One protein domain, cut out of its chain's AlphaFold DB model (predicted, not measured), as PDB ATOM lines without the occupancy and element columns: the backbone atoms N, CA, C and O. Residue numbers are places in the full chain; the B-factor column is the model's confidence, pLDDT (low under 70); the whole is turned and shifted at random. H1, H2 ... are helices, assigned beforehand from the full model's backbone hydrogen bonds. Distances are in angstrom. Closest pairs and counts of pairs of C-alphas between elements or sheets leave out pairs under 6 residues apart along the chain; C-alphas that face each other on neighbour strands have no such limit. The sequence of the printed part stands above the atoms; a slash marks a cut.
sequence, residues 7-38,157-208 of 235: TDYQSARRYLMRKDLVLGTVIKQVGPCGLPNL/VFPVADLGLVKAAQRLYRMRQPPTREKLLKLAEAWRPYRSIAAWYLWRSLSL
ATOM      1  N   THR A   7     -40.000  26.734  -8.035       65.06
ATOM      2  CA  THR A   7     -40.730  27.195  -9.223       65.06
ATOM      3  C   THR A   7     -39.980  26.859 -10.516       65.06
ATOM      4  O   THR A   7     -40.598  26.425 -11.494       65.06
ATOM      5  N   ASP A   8     -38.648  26.934 -10.501       79.56
ATOM      6  CA  ASP A   8     -37.801  26.575 -11.644       79.56
ATOM      7  C   ASP A   8     -37.900  25.081 -11.965       79.56
ATOM      8  O   ASP A   8     -38.047  24.704 -13.127       79.56
ATOM      9  N   TYR A   9     -37.970  24.215 -10.947       85.44
ATOM     10  CA  TYR A   9     -38.175  22.774 -11.153       85.44
ATOM     11  C   TYR A   9     -39.562  22.436 -11.725       85.44
ATOM     12  O   TYR A   9     -39.693  21.503 -12.520       85.44
ATOM     13  N   GLN A  10     -40.616  23.177 -11.368       87.56
ATOM     14  CA  GLN A  10     -41.943  22.982 -11.972       87.56
ATOM     15  C   GLN A  10     -41.968  23.405 -13.446       87.56
ATOM     16  O   GLN A  10     -42.565  22.725 -14.286       87.56
ATOM     17  N   SER A  11     -41.314  24.517 -13.773       90.56
ATOM     18  CA  SER A  11     -41.158  24.986 -15.151       90.56
ATOM     19  C   SER A  11     -40.296  24.033 -15.979       90.56
ATOM     20  O   SER A  11     -40.705  23.661 -17.081       90.56
ATOM     21  N   ALA A  12     -39.195  23.526 -15.415       92.94
ATOM     22  CA  ALA A  12     -38.349  22.504 -16.024       92.94
ATOM     23  C   ALA A  12     -39.142  21.236 -16.368       92.94
ATOM     24  O   ALA A  12     -39.069  20.745 -17.490       92.94
ATOM     25  N   ARG A  13     -39.979  20.739 -15.446       95.31
ATOM     26  CA  ARG A  13     -40.850  19.577 -15.704       95.31
ATOM     27  C   ARG A  13     -41.774  19.809 -16.894       95.31
ATOM     28  O   ARG A  13     -41.807  18.988 -17.806       95.31
ATOM     29  N   ARG A  14     -42.498  20.935 -16.908       95.44
ATOM     30  CA  ARG A  14     -43.410  21.284 -18.014       95.44
ATOM     31  C   ARG A  14     -42.667  21.397 -19.342       95.44
ATOM     32  O   ARG A  14     -43.180  20.942 -20.360       95.44
ATOM     33  N   TYR A  15     -41.471  21.978 -19.329       96.38
ATOM     34  CA  TYR A  15     -40.614  22.081 -20.503       96.38
ATOM     35  C   TYR A  15     -40.192  20.699 -21.024       96.38
ATOM     36  O   TYR A  15     -40.452  20.375 -22.183       96.38
ATOM     37  N   LEU A  16     -39.624  19.856 -20.157       97.44
ATOM     38  CA  LEU A  16     -39.145  18.518 -20.511       97.44
ATOM     39  C   LEU A  16     -40.272  17.629 -21.050       97.44
ATOM     40  O   LEU A  16     -40.092  16.969 -22.067       97.44
ATOM     41  N   MET A  17     -41.459  17.682 -20.435       96.94
ATOM     42  CA  MET A  17     -42.637  16.937 -20.897       96.94
ATOM     43  C   MET A  17     -43.082  17.307 -22.320       96.94
ATOM     44  O   MET A  17     -43.698  16.478 -22.986       96.94
ATOM     45  N   ARG A  18     -42.817  18.539 -22.777       96.62
ATOM     46  CA  ARG A  18     -43.131  18.982 -24.148       96.62
ATOM     47  C   ARG A  18     -42.030  18.624 -25.139       96.62
ATOM     48  O   ARG A  18     -42.331  18.363 -26.297       96.62
ATOM     49  N   LYS A  19     -40.766  18.660 -24.705       96.94
ATOM     50  CA  LYS A  19     -39.607  18.376 -25.565       96.94
ATOM     51  C   LYS A  19     -39.407  16.891 -25.826       96.94
ATOM     52  O   LYS A  19     -38.911  16.532 -26.886       96.94
ATOM     53  N   ASP A  20     -39.803  16.045 -24.882       97.38
ATOM     54  CA  ASP A  20     -39.623  14.606 -24.978       97.38
ATOM     55  C   ASP A  20     -40.824  13.877 -24.366       97.38
ATOM     56  O   ASP A  20     -41.034  13.885 -23.152       97.38
ATOM     57  N   LEU A  21     -41.628  13.236 -25.218       96.62
ATOM     58  CA  LEU A  21     -42.842  12.528 -24.801       96.62
ATOM     59  C   LEU A  21     -42.543  11.268 -23.973       96.62
ATOM     60  O   LEU A  21     -43.327  10.909 -23.087       96.62
ATOM     61  N   VAL A  22     -41.408  10.604 -24.231       96.75
ATOM     62  CA  VAL A  22     -40.977   9.421 -23.473       96.75
ATOM     63  C   VAL A  22     -40.635   9.853 -22.053       96.75
ATOM     64  O   VAL A  22     -41.208   9.336 -21.090       96.75
ATOM     65  N   LEU A  23     -39.784  10.872 -21.919       97.31
ATOM     66  CA  LEU A  23     -39.456  11.455 -20.621       97.31
ATOM     67  C   LEU A  23     -40.702  12.052 -19.950       97.31
ATOM     68  O   LEU A  23     -40.889  11.906 -18.744       97.31
ATOM     69  N   GLY A  24     -41.604  12.656 -20.724       97.25
ATOM     70  CA  GLY A  24     -42.857  13.209 -20.226       97.25
ATOM     71  C   GLY A  24     -43.773  12.169 -19.578       97.25
ATOM     72  O   GLY A  24     -44.437  12.471 -18.584       97.25
ATOM     73  N   THR A  25     -43.765  10.932 -20.078       96.94
ATOM     74  CA  THR A  25     -44.484   9.805 -19.464       96.94
ATOM     75  C   THR A  25     -43.883   9.446 -18.104       96.94
ATOM     76  O   THR A  25     -44.617   9.304 -17.125       96.94
ATOM     77  N   VAL A  26     -42.551   9.395 -18.011       97.56
ATOM     78  CA  VAL A  26     -41.838   9.154 -16.745       97.56
ATOM     79  C   VAL A  26     -42.128  10.264 -15.736       97.56
ATOM     80  O   VAL A  26     -42.441   9.979 -14.583       97.56
ATOM     81  N   ILE A  27     -42.093  11.531 -16.158       97.06
ATOM     82  CA  ILE A  27     -42.355  12.681 -15.279       97.06
ATOM     83  C   ILE A  27     -43.758  12.610 -14.662       97.06
ATOM     84  O   ILE A  27     -43.923  12.933 -13.483       97.06
ATOM     85  N   LYS A  28     -44.767  12.176 -15.430       96.44
ATOM     86  CA  LYS A  28     -46.138  11.991 -14.925       96.44
ATOM     87  C   LYS A  28     -46.225  10.874 -13.886       96.44
ATOM     88  O   LYS A  28     -46.911  11.051 -12.888       96.44
ATOM     89  N   GLN A  29     -45.527   9.759 -14.106       96.50
ATOM     90  CA  GLN A  29     -45.529   8.614 -13.188       96.50
ATOM     91  C   GLN A  29     -44.760   8.896 -11.892       96.50
ATOM     92  O   GLN A  29     -45.210   8.524 -10.816       96.50
ATOM     93  N   VAL A  30     -43.607   9.560 -11.991       96.19
ATOM     94  CA  VAL A  30     -42.745   9.872 -10.838       96.19
ATOM     95  C   VAL A  30     -43.295  11.039 -10.014       96.19
ATOM     96  O   VAL A  30     -43.133  11.060  -8.798       96.19
ATOM     97  N   GLY A  31     -43.929  12.026 -10.654       94.62
ATOM     98  CA  GLY A  31     -44.439  13.212  -9.971       94.62
ATOM     99  C   GLY A  31     -43.380  14.315  -9.794       94.62
ATOM    100  O   GLY A  31     -42.541  14.509 -10.682       94.62
ATOM    101  N   PRO A  32     -43.456  15.134  -8.725       94.12
ATOM    102  CA  PRO A  32     -42.526  16.241  -8.477       94.12
ATOM    103  C   PRO A  32     -41.050  15.821  -8.415       94.12
ATOM    104  O   PRO A  32     -40.715  14.734  -7.956       94.12
ATOM    105  N   CYS A  33     -40.153  16.705  -8.864       92.12
ATOM    106  CA  CYS A  33     -38.715  16.459  -8.793       92.12
ATOM    107  C   CYS A  33     -38.218  16.627  -7.351       92.12
ATOM    108  O   CYS A  33     -38.477  17.656  -6.727       92.12
ATOM    109  N   GLY A  34     -37.506  15.622  -6.835       89.06
ATOM    110  CA  GLY A  34     -36.985  15.606  -5.466       89.06
ATOM    111  C   GLY A  34     -35.619  16.273  -5.283       89.06
ATOM    112  O   GLY A  34     -35.239  16.519  -4.145       89.06
ATOM    113  N   LEU A  35     -34.899  16.594  -6.371       86.12
ATOM    114  CA  LEU A  35     -33.595  17.276  -6.331       86.12
ATOM    115  C   LEU A  35     -33.527  18.492  -5.381       86.12
ATOM    116  O   LEU A  35     -32.592  18.537  -4.582       86.12
ATOM    117  N   PRO A  36     -34.480  19.451  -5.403       83.56
ATOM    118  CA  PRO A  36     -34.403  20.633  -4.539       83.56
ATOM    119  C   PRO A  36     -34.572  20.330  -3.045       83.56
ATOM    120  O   PRO A  36     -34.267  21.184  -2.224       83.56
ATOM    121  N   ASN A  37     -35.073  19.146  -2.685       84.00
ATOM    122  CA  ASN A  37     -35.336  18.768  -1.295       84.00
ATOM    123  C   ASN A  37     -34.223  17.892  -0.705       84.00
ATOM    124  O   ASN A  37     -34.367  17.396   0.412       84.00
ATOM    125  N   LEU A  38     -33.153  17.631  -1.460       82.38
ATOM    126  CA  LEU A  38     -32.048  16.823  -0.963       82.38
ATOM    127  C   LEU A  38     -31.309  17.568   0.156       82.38
ATOM    128  O   LEU A  38     -31.057  18.768   0.009       82.38
ATOM    129  N   VAL A 157     -26.401  19.925 -16.227       96.56
ATOM    130  CA  VAL A 157     -25.322  18.923 -16.211       96.56
ATOM    131  C   VAL A 157     -25.870  17.533 -16.538       96.56
ATOM    132  O   VAL A 157     -26.934  17.147 -16.046       96.56
ATOM    133  N   PHE A 158     -25.140  16.774 -17.362       97.19
ATOM    134  CA  PHE A 158     -25.514  15.422 -17.779       97.19
ATOM    135  C   PHE A 158     -24.322  14.450 -17.703       97.19
ATOM    136  O   PHE A 158     -23.499  14.449 -18.623       97.19
ATOM    137  N   PRO A 159     -24.231  13.602 -16.659       96.50
ATOM    138  CA  PRO A 159     -23.126  12.664 -16.477       96.50
ATOM    139  C   PRO A 159     -23.182  11.505 -17.480       96.50
ATOM    140  O   PRO A 159     -23.621  10.401 -17.173       96.50
ATOM    141  N   VAL A 160     -22.757  11.738 -18.719       95.62
ATOM    142  CA  VAL A 160     -22.945  10.789 -19.836       95.62
ATOM    143  C   VAL A 160     -22.305   9.413 -19.597       95.62
ATOM    144  O   VAL A 160     -22.753   8.416 -20.155       95.62
ATOM    145  N   ALA A 161     -21.267   9.344 -18.760       92.94
ATOM    146  CA  ALA A 161     -20.604   8.093 -18.396       92.94
ATOM    147  C   ALA A 161     -21.373   7.271 -17.339       92.94
ATOM    148  O   ALA A 161     -20.949   6.168 -16.994       92.94
ATOM    149  N   ASP A 162     -22.488   7.784 -16.811       96.06
ATOM    150  CA  ASP A 162     -23.282   7.106 -15.794       96.06
ATOM    151  C   ASP A 162     -24.016   5.886 -16.366       96.06
ATOM    152  O   ASP A 162     -24.922   5.991 -17.197       96.06
ATOM    153  N   LEU A 163     -23.662   4.699 -15.870       94.56
ATOM    154  CA  LEU A 163     -24.269   3.442 -16.312       94.56
ATOM    155  C   LEU A 163     -25.771   3.366 -16.005       94.56
ATOM    156  O   LEU A 163     -26.504   2.675 -16.714       94.56
ATOM    157  N   GLY A 164     -26.243   4.056 -14.964       95.44
ATOM    158  CA  GLY A 164     -27.665   4.174 -14.657       95.44
ATOM    159  C   GLY A 164     -28.408   4.948 -15.742       95.44
ATOM    160  O   GLY A 164     -29.447   4.482 -16.212       95.44
ATOM    161  N   LEU A 165     -27.851   6.070 -16.206       97.56
ATOM    162  CA  LEU A 165     -28.408   6.853 -17.314       97.56
ATOM    163  C   LEU A 165     -28.387   6.074 -18.631       97.56
ATOM    164  O   LEU A 165     -29.394   6.066 -19.340       97.56
ATOM    165  N   VAL A 166     -27.298   5.357 -18.926       97.81
ATOM    166  CA  VAL A 166     -27.209   4.476 -20.107       97.81
ATOM    167  C   VAL A 166     -28.311   3.409 -20.071       97.81
ATOM    168  O   VAL A 166     -29.052   3.256 -21.043       97.81
ATOM    169  N   LYS A 167     -28.472   2.708 -18.939       97.56
ATOM    170  CA  LYS A 167     -29.508   1.675 -18.754       97.56
ATOM    171  C   LYS A 167     -30.922   2.251 -18.841       97.56
ATOM    172  O   LYS A 167     -31.788   1.657 -19.485       97.56
ATOM    173  N   ALA A 168     -31.160   3.403 -18.218       97.50
ATOM    174  CA  ALA A 168     -32.454   4.075 -18.249       97.50
ATOM    175  C   ALA A 168     -32.824   4.489 -19.677       97.50
ATOM    176  O   ALA A 168     -33.925   4.189 -20.136       97.50
ATOM    177  N   ALA A 169     -31.891   5.102 -20.409       97.44
ATOM    178  CA  ALA A 169     -32.101   5.500 -21.794       97.44
ATOM    179  C   ALA A 169     -32.317   4.287 -22.714       97.44
ATOM    180  O   ALA A 169     -33.244   4.284 -23.523       97.44
ATOM    181  N   GLN A 170     -31.528   3.221 -22.564       97.25
ATOM    182  CA  GLN A 170     -31.743   1.992 -23.330       97.25
ATOM    183  C   GLN A 170     -33.172   1.466 -23.142       97.25
ATOM    184  O   GLN A 170     -33.871   1.189 -24.118       97.25
ATOM    185  N   ARG A 171     -33.617   1.372 -21.884       96.00
ATOM    186  CA  ARG A 171     -34.933   0.842 -21.519       96.00
ATOM    187  C   ARG A 171     -36.079   1.734 -21.999       96.00
ATOM    188  O   ARG A 171     -37.009   1.237 -22.631       96.00
ATOM    189  N   LEU A 172     -36.033   3.029 -21.698       96.31
ATOM    190  CA  LEU A 172     -37.128   3.962 -21.983       96.31
ATOM    191  C   LEU A 172     -37.326   4.197 -23.480       96.31
ATOM    192  O   LEU A 172     -38.460   4.215 -23.954       96.31
ATOM    193  N   TYR A 173     -36.230   4.306 -24.228       95.69
ATOM    194  CA  TYR A 173     -36.258   4.547 -25.673       95.69
ATOM    195  C   TYR A 173     -36.192   3.245 -26.482       95.69
ATOM    196  O   TYR A 173     -35.939   3.279 -27.685       95.69
ATOM    197  N   ARG A 174     -36.427   2.094 -25.827       94.88
ATOM    198  CA  ARG A 174     -36.549   0.757 -26.435       94.88
ATOM    199  C   ARG A 174     -35.385   0.419 -27.374       94.88
ATOM    200  O   ARG A 174     -35.571  -0.135 -28.457       94.88
ATOM    201  N   MET A 175     -34.169   0.778 -26.968       94.94
ATOM    202  CA  MET A 175     -32.978   0.541 -27.774       94.94
ATOM    203  C   MET A 175     -32.528  -0.915 -27.628       94.94
ATOM    204  O   MET A 175     -32.393  -1.421 -26.516       94.94
ATOM    205  N   ARG A 176     -32.251  -1.583 -28.757       94.88
ATOM    206  CA  ARG A 176     -31.783  -2.982 -28.770       94.88
ATOM    207  C   ARG A 176     -30.461  -3.169 -28.023       94.88
ATOM    208  O   ARG A 176     -30.268  -4.186 -27.375       94.88
ATOM    209  N   GLN A 177     -29.576  -2.181 -28.110       96.06
ATOM    210  CA  GLN A 177     -28.269  -2.163 -27.455       96.06
ATOM    211  C   GLN A 177     -28.135  -0.913 -26.579       96.06
ATOM    212  O   GLN A 177     -28.827   0.080 -26.850       96.06
ATOM    213  N   PRO A 178     -27.262  -0.932 -25.555       96.56
ATOM    214  CA  PRO A 178     -26.930   0.264 -24.792       96.56
ATOM    215  C   PRO A 178     -26.519   1.410 -25.735       96.56
ATOM    216  O   PRO A 178     -25.734   1.176 -26.659       96.56
ATOM    217  N   PRO A 179     -27.056   2.637 -25.571       97.12
ATOM    218  CA  PRO A 179     -26.666   3.755 -26.419       97.12
ATOM    219  C   PRO A 179     -25.177   4.066 -26.263       97.12
ATOM    220  O   PRO A 179     -24.640   4.048 -25.156       97.12
ATOM    221  N   THR A 180     -24.527   4.420 -27.372       97.44
ATOM    222  CA  THR A 180     -23.181   4.995 -27.337       97.44
ATOM    223  C   THR A 180     -23.199   6.352 -26.630       97.44
ATOM    224  O   THR A 180     -24.242   7.011 -26.548       97.44
ATOM    225  N   ARG A 181     -22.027   6.807 -26.166       96.94
ATOM    226  CA  ARG A 181     -21.848   8.135 -25.555       96.94
ATOM    227  C   ARG A 181     -22.433   9.246 -26.434       96.94
ATOM    228  O   ARG A 181     -23.197  10.071 -25.950       96.94
ATOM    229  N   GLU A 182     -22.119   9.233 -27.726       97.31
ATOM    230  CA  GLU A 182     -22.598  10.222 -28.703       97.31
ATOM    231  C   GLU A 182     -24.120  10.213 -28.842       97.31
ATOM    232  O   GLU A 182     -24.760  11.263 -28.819       97.31
ATOM    233  N   LYS A 183     -24.720   9.020 -28.932       96.88
ATOM    234  CA  LYS A 183     -26.175   8.883 -29.035       96.88
ATOM    235  C   LYS A 183     -26.869   9.390 -27.775       96.88
ATOM    236  O   LYS A 183     -27.911  10.036 -27.876       96.88
ATOM    237  N   LEU A 184     -26.294   9.112 -26.606       97.19
ATOM    238  CA  LEU A 184     -26.831   9.576 -25.333       97.19
ATOM    239  C   LEU A 184     -26.709  11.102 -25.185       97.19
ATOM    240  O   LEU A 184     -27.665  11.735 -24.746       97.19
ATOM    241  N   LEU A 185     -25.597  11.707 -25.621       97.12
ATOM    242  CA  LEU A 185     -25.445  13.170 -25.669       97.12
ATOM    243  C   LEU A 185     -26.452  13.814 -26.620       97.12
ATOM    244  O   LEU A 185     -27.135  14.756 -26.232       97.12
ATOM    245  N   LYS A 186     -26.607  13.271 -27.835       97.00
ATOM    246  CA  LYS A 186     -27.580  13.774 -28.815       97.00
ATOM    247  C   LYS A 186     -29.008  13.736 -28.274       97.00
ATOM    248  O   LYS A 186     -29.776  14.662 -28.511       97.00
ATOM    249  N   LEU A 187     -29.359  12.676 -27.546       96.12
ATOM    250  CA  LEU A 187     -30.642  12.586 -26.858       96.12
ATOM    251  C   LEU A 187     -30.770  13.676 -25.780       96.12
ATOM    252  O   LEU A 187     -31.798  14.347 -25.703       96.12
ATOM    253  N   ALA A 188     -29.714  13.889 -24.991       97.50
ATOM    254  CA  ALA A 188     -29.711  14.860 -23.904       97.50
ATOM    255  C   ALA A 188     -29.790  16.328 -24.359       97.50
ATOM    256  O   ALA A 188     -30.249  17.170 -23.585       97.50
ATOM    257  N   GLU A 189     -29.408  16.657 -25.598       97.56
ATOM    258  CA  GLU A 189     -29.521  18.028 -26.125       97.56
ATOM    259  C   GLU A 189     -30.966  18.548 -26.137       97.56
ATOM    260  O   GLU A 189     -31.201  19.722 -25.847       97.56
ATOM    261  N   ALA A 190     -31.959  17.678 -26.354       96.38
ATOM    262  CA  ALA A 190     -33.374  18.060 -26.305       96.38
ATOM    263  C   ALA A 190     -33.829  18.538 -24.911       96.38
ATOM    264  O   ALA A 190     -34.868  19.192 -24.782       96.38
ATOM    265  N   TRP A 191     -33.068  18.210 -23.863       97.62
ATOM    266  CA  TRP A 191     -33.415  18.504 -22.476       97.62
ATOM    267  C   TRP A 191     -32.761  19.771 -21.937       97.62
ATOM    268  O   TRP A 191     -33.075  20.163 -20.814       97.62
ATOM    269  N   ARG A 192     -31.887  20.439 -22.700       96.25
ATOM    270  CA  ARG A 192     -31.346  21.745 -22.300       96.25
ATOM    271  C   ARG A 192     -32.470  22.769 -22.086       96.25
ATOM    272  O   ARG A 192     -33.423  22.770 -22.869       96.25
ATOM    273  N   PRO A 193     -32.371  23.658 -21.077       95.88
ATOM    274  CA  PRO A 193     -31.260  23.825 -20.128       95.88
ATOM    275  C   PRO A 193     -31.444  23.027 -18.813       95.88
ATOM    276  O   PRO A 193     -30.989  23.451 -17.756       95.88
ATOM    277  N   TYR A 194     -32.172  21.906 -18.841       96.88
ATOM    278  CA  TYR A 194     -32.611  21.156 -17.656       96.88
ATOM    279  C   TYR A 194     -32.136  19.697 -17.657       96.88
ATOM    280  O   TYR A 194     -32.831  18.801 -17.160       96.88
ATOM    281  N   ARG A 195     -30.954  19.430 -18.224       97.69
ATOM    282  CA  ARG A 195     -30.426  18.065 -18.350       97.69
ATOM    283  C   ARG A 195     -30.254  17.348 -17.008       97.69
ATOM    284  O   ARG A 195     -30.477  16.141 -16.949       97.69
ATOM    285  N   SER A 196     -29.967  18.061 -15.919       97.31
ATOM    286  CA  SER A 196     -29.849  17.456 -14.584       97.31
ATOM    287  C   SER A 196     -31.191  16.968 -14.047       97.31
ATOM    288  O   SER A 196     -31.272  15.914 -13.416       97.31
ATOM    289  N   ILE A 197     -32.269  17.693 -14.357       96.69
ATOM    290  CA  ILE A 197     -33.633  17.296 -14.005       96.69
ATOM    291  C   ILE A 197     -34.030  16.067 -14.832       96.69
ATOM    292  O   ILE A 197     -34.577  15.110 -14.284       96.69
ATOM    293  N   ALA A 198     -33.713  16.053 -16.131       97.81
ATOM    294  CA  ALA A 198     -33.950  14.894 -16.988       97.81
ATOM    295  C   ALA A 198     -33.191  13.650 -16.497       97.81
ATOM    296  O   ALA A 198     -33.802  12.595 -16.328       97.81
ATOM    297  N   ALA A 199     -31.898  13.785 -16.175       98.00
ATOM    298  CA  ALA A 199     -31.080  12.719 -15.594       98.00
ATOM    299  C   ALA A 199     -31.692  12.160 -14.299       98.00
ATOM    300  O   ALA A 199     -31.788  10.944 -14.128       98.00
ATOM    301  N   TRP A 200     -32.206  13.030 -13.423       97.12
ATOM    302  CA  TRP A 200     -32.899  12.589 -12.215       97.12
ATOM    303  C   TRP A 200     -34.126  11.720 -12.517       97.12
ATOM    304  O   TRP A 200     -34.288  10.661 -11.906       97.12
ATOM    305  N   TYR A 201     -34.959  12.109 -13.487       97.75
ATOM    306  CA  TYR A 201     -36.104  11.295 -13.910       97.75
ATOM    307  C   TYR A 201     -35.684   9.983 -14.580       97.75
ATOM    308  O   TYR A 201     -36.318   8.955 -14.333       97.75
ATOM    309  N   LEU A 202     -34.598   9.977 -15.361       97.75
ATOM    310  CA  LEU A 202     -34.030   8.748 -15.916       97.75
ATOM    311  C   LEU A 202     -33.645   7.768 -14.803       97.75
ATOM    312  O   LEU A 202     -34.066   6.614 -14.851       97.75
ATOM    313  N   TRP A 203     -32.946   8.216 -13.756       97.00
ATOM    314  CA  TRP A 203     -32.646   7.350 -12.610       97.00
ATOM    315  C   TRP A 203     -33.908   6.846 -11.904       97.00
ATOM    316  O   TRP A 203     -33.991   5.659 -11.590       97.00
ATOM    317  N   ARG A 204     -34.915   7.703 -11.686       96.75
ATOM    318  CA  ARG A 204     -36.185   7.279 -11.067       96.75
ATOM    319  C   ARG A 204     -36.923   6.232 -11.908       96.75
ATOM    320  O   ARG A 204     -37.556   5.344 -11.345       96.75
ATOM    321  N   SER A 205     -36.804   6.291 -13.234       96.88
ATOM    322  CA  SER A 205     -37.455   5.328 -14.132       96.88
ATOM    323  C   SER A 205     -36.976   3.883 -13.951       96.88
ATOM    324  O   SER A 205     -37.727   2.949 -14.232       96.88
ATOM    325  N   LEU A 206     -35.754   3.679 -13.447       94.88
ATOM    326  CA  LEU A 206     -35.201   2.343 -13.229       94.88
ATOM    327  C   LEU A 206     -36.000   1.561 -12.179       94.88
ATOM    328  O   LEU A 206     -36.107   0.343 -12.302       94.88
ATOM    329  N   SER A 207     -36.599   2.258 -11.209       91.00
ATOM    330  CA  SER A 207     -37.449   1.684 -10.157       91.00
ATOM    331  C   SER A 207     -38.917   1.520 -10.560       91.00
ATOM    332  O   SER A 207     -39.678   0.896  -9.826       91.00
ATOM    333  N   LEU A 208     -39.341   2.078 -11.699       89.06
ATOM    334  CA  LEU A 208     -40.712   1.913 -12.183       89.06
ATOM    335  C   LEU A 208     -40.898   0.522 -12.808       89.06
ATOM    336  O   LEU A 208     -39.921  -0.072 -13.274       89.06
TER     337      LEU A 208
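Overview. This is residues 7 to 38 and 157 to 208 of the 235 residues of a protein of Acidobacteria bacterium (UniProt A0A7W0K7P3). What is the shape? H5 runs through the core, with the helical hairpin H1 and H2 packed on one side, H3 crossing it on another, and H4 near H3 and H5. What builds it? The printed part has 84 residues with five named helices, H1 to H5 in chain order, and no named strand: all helix, compact, radius of gyration of the C-alphas 11.8 A, spans 36 by 25 by 25 A.

Arrangement. What comes first? H1, residues 7 to 19, touches H2, residues 21 to 30, with residues 13 to 18 alone, in a hairpin at a steep tilt of 41 degrees, opposite ways; the closest C-alphas, of Met 17 and Gly 24, are 3.8 A apart. Which helix is the hub? H5, residues 195 to 205, touches H1, H2 and H3, residues 163 to 172; its closest C-alphas to H3 are Leu 202 and Ala 168, 5.5 A. H4, residues 181 to 189, is close to H3 but not clearly touching, the closest C-alphas, of Leu 184 and Val 166, being 7.3 A apart. In these five helices every O i to N i+4 pair is within hydrogen-bond range.

Along the chain. Where does H1 begin? C-alpha 7 is at (-40.730, 27.195, -9.223); H1 is 18.6 A long. Where does H5 end? C-alpha 205 is at (-37.455, 5.328, -14.132).

Size, cuts and confidence. Is there a cut? Residues 39 to 156 are not printed; C-alphas 38 and 157 are 16.8 A apart. Where is confidence low? Residue 7 is under 70.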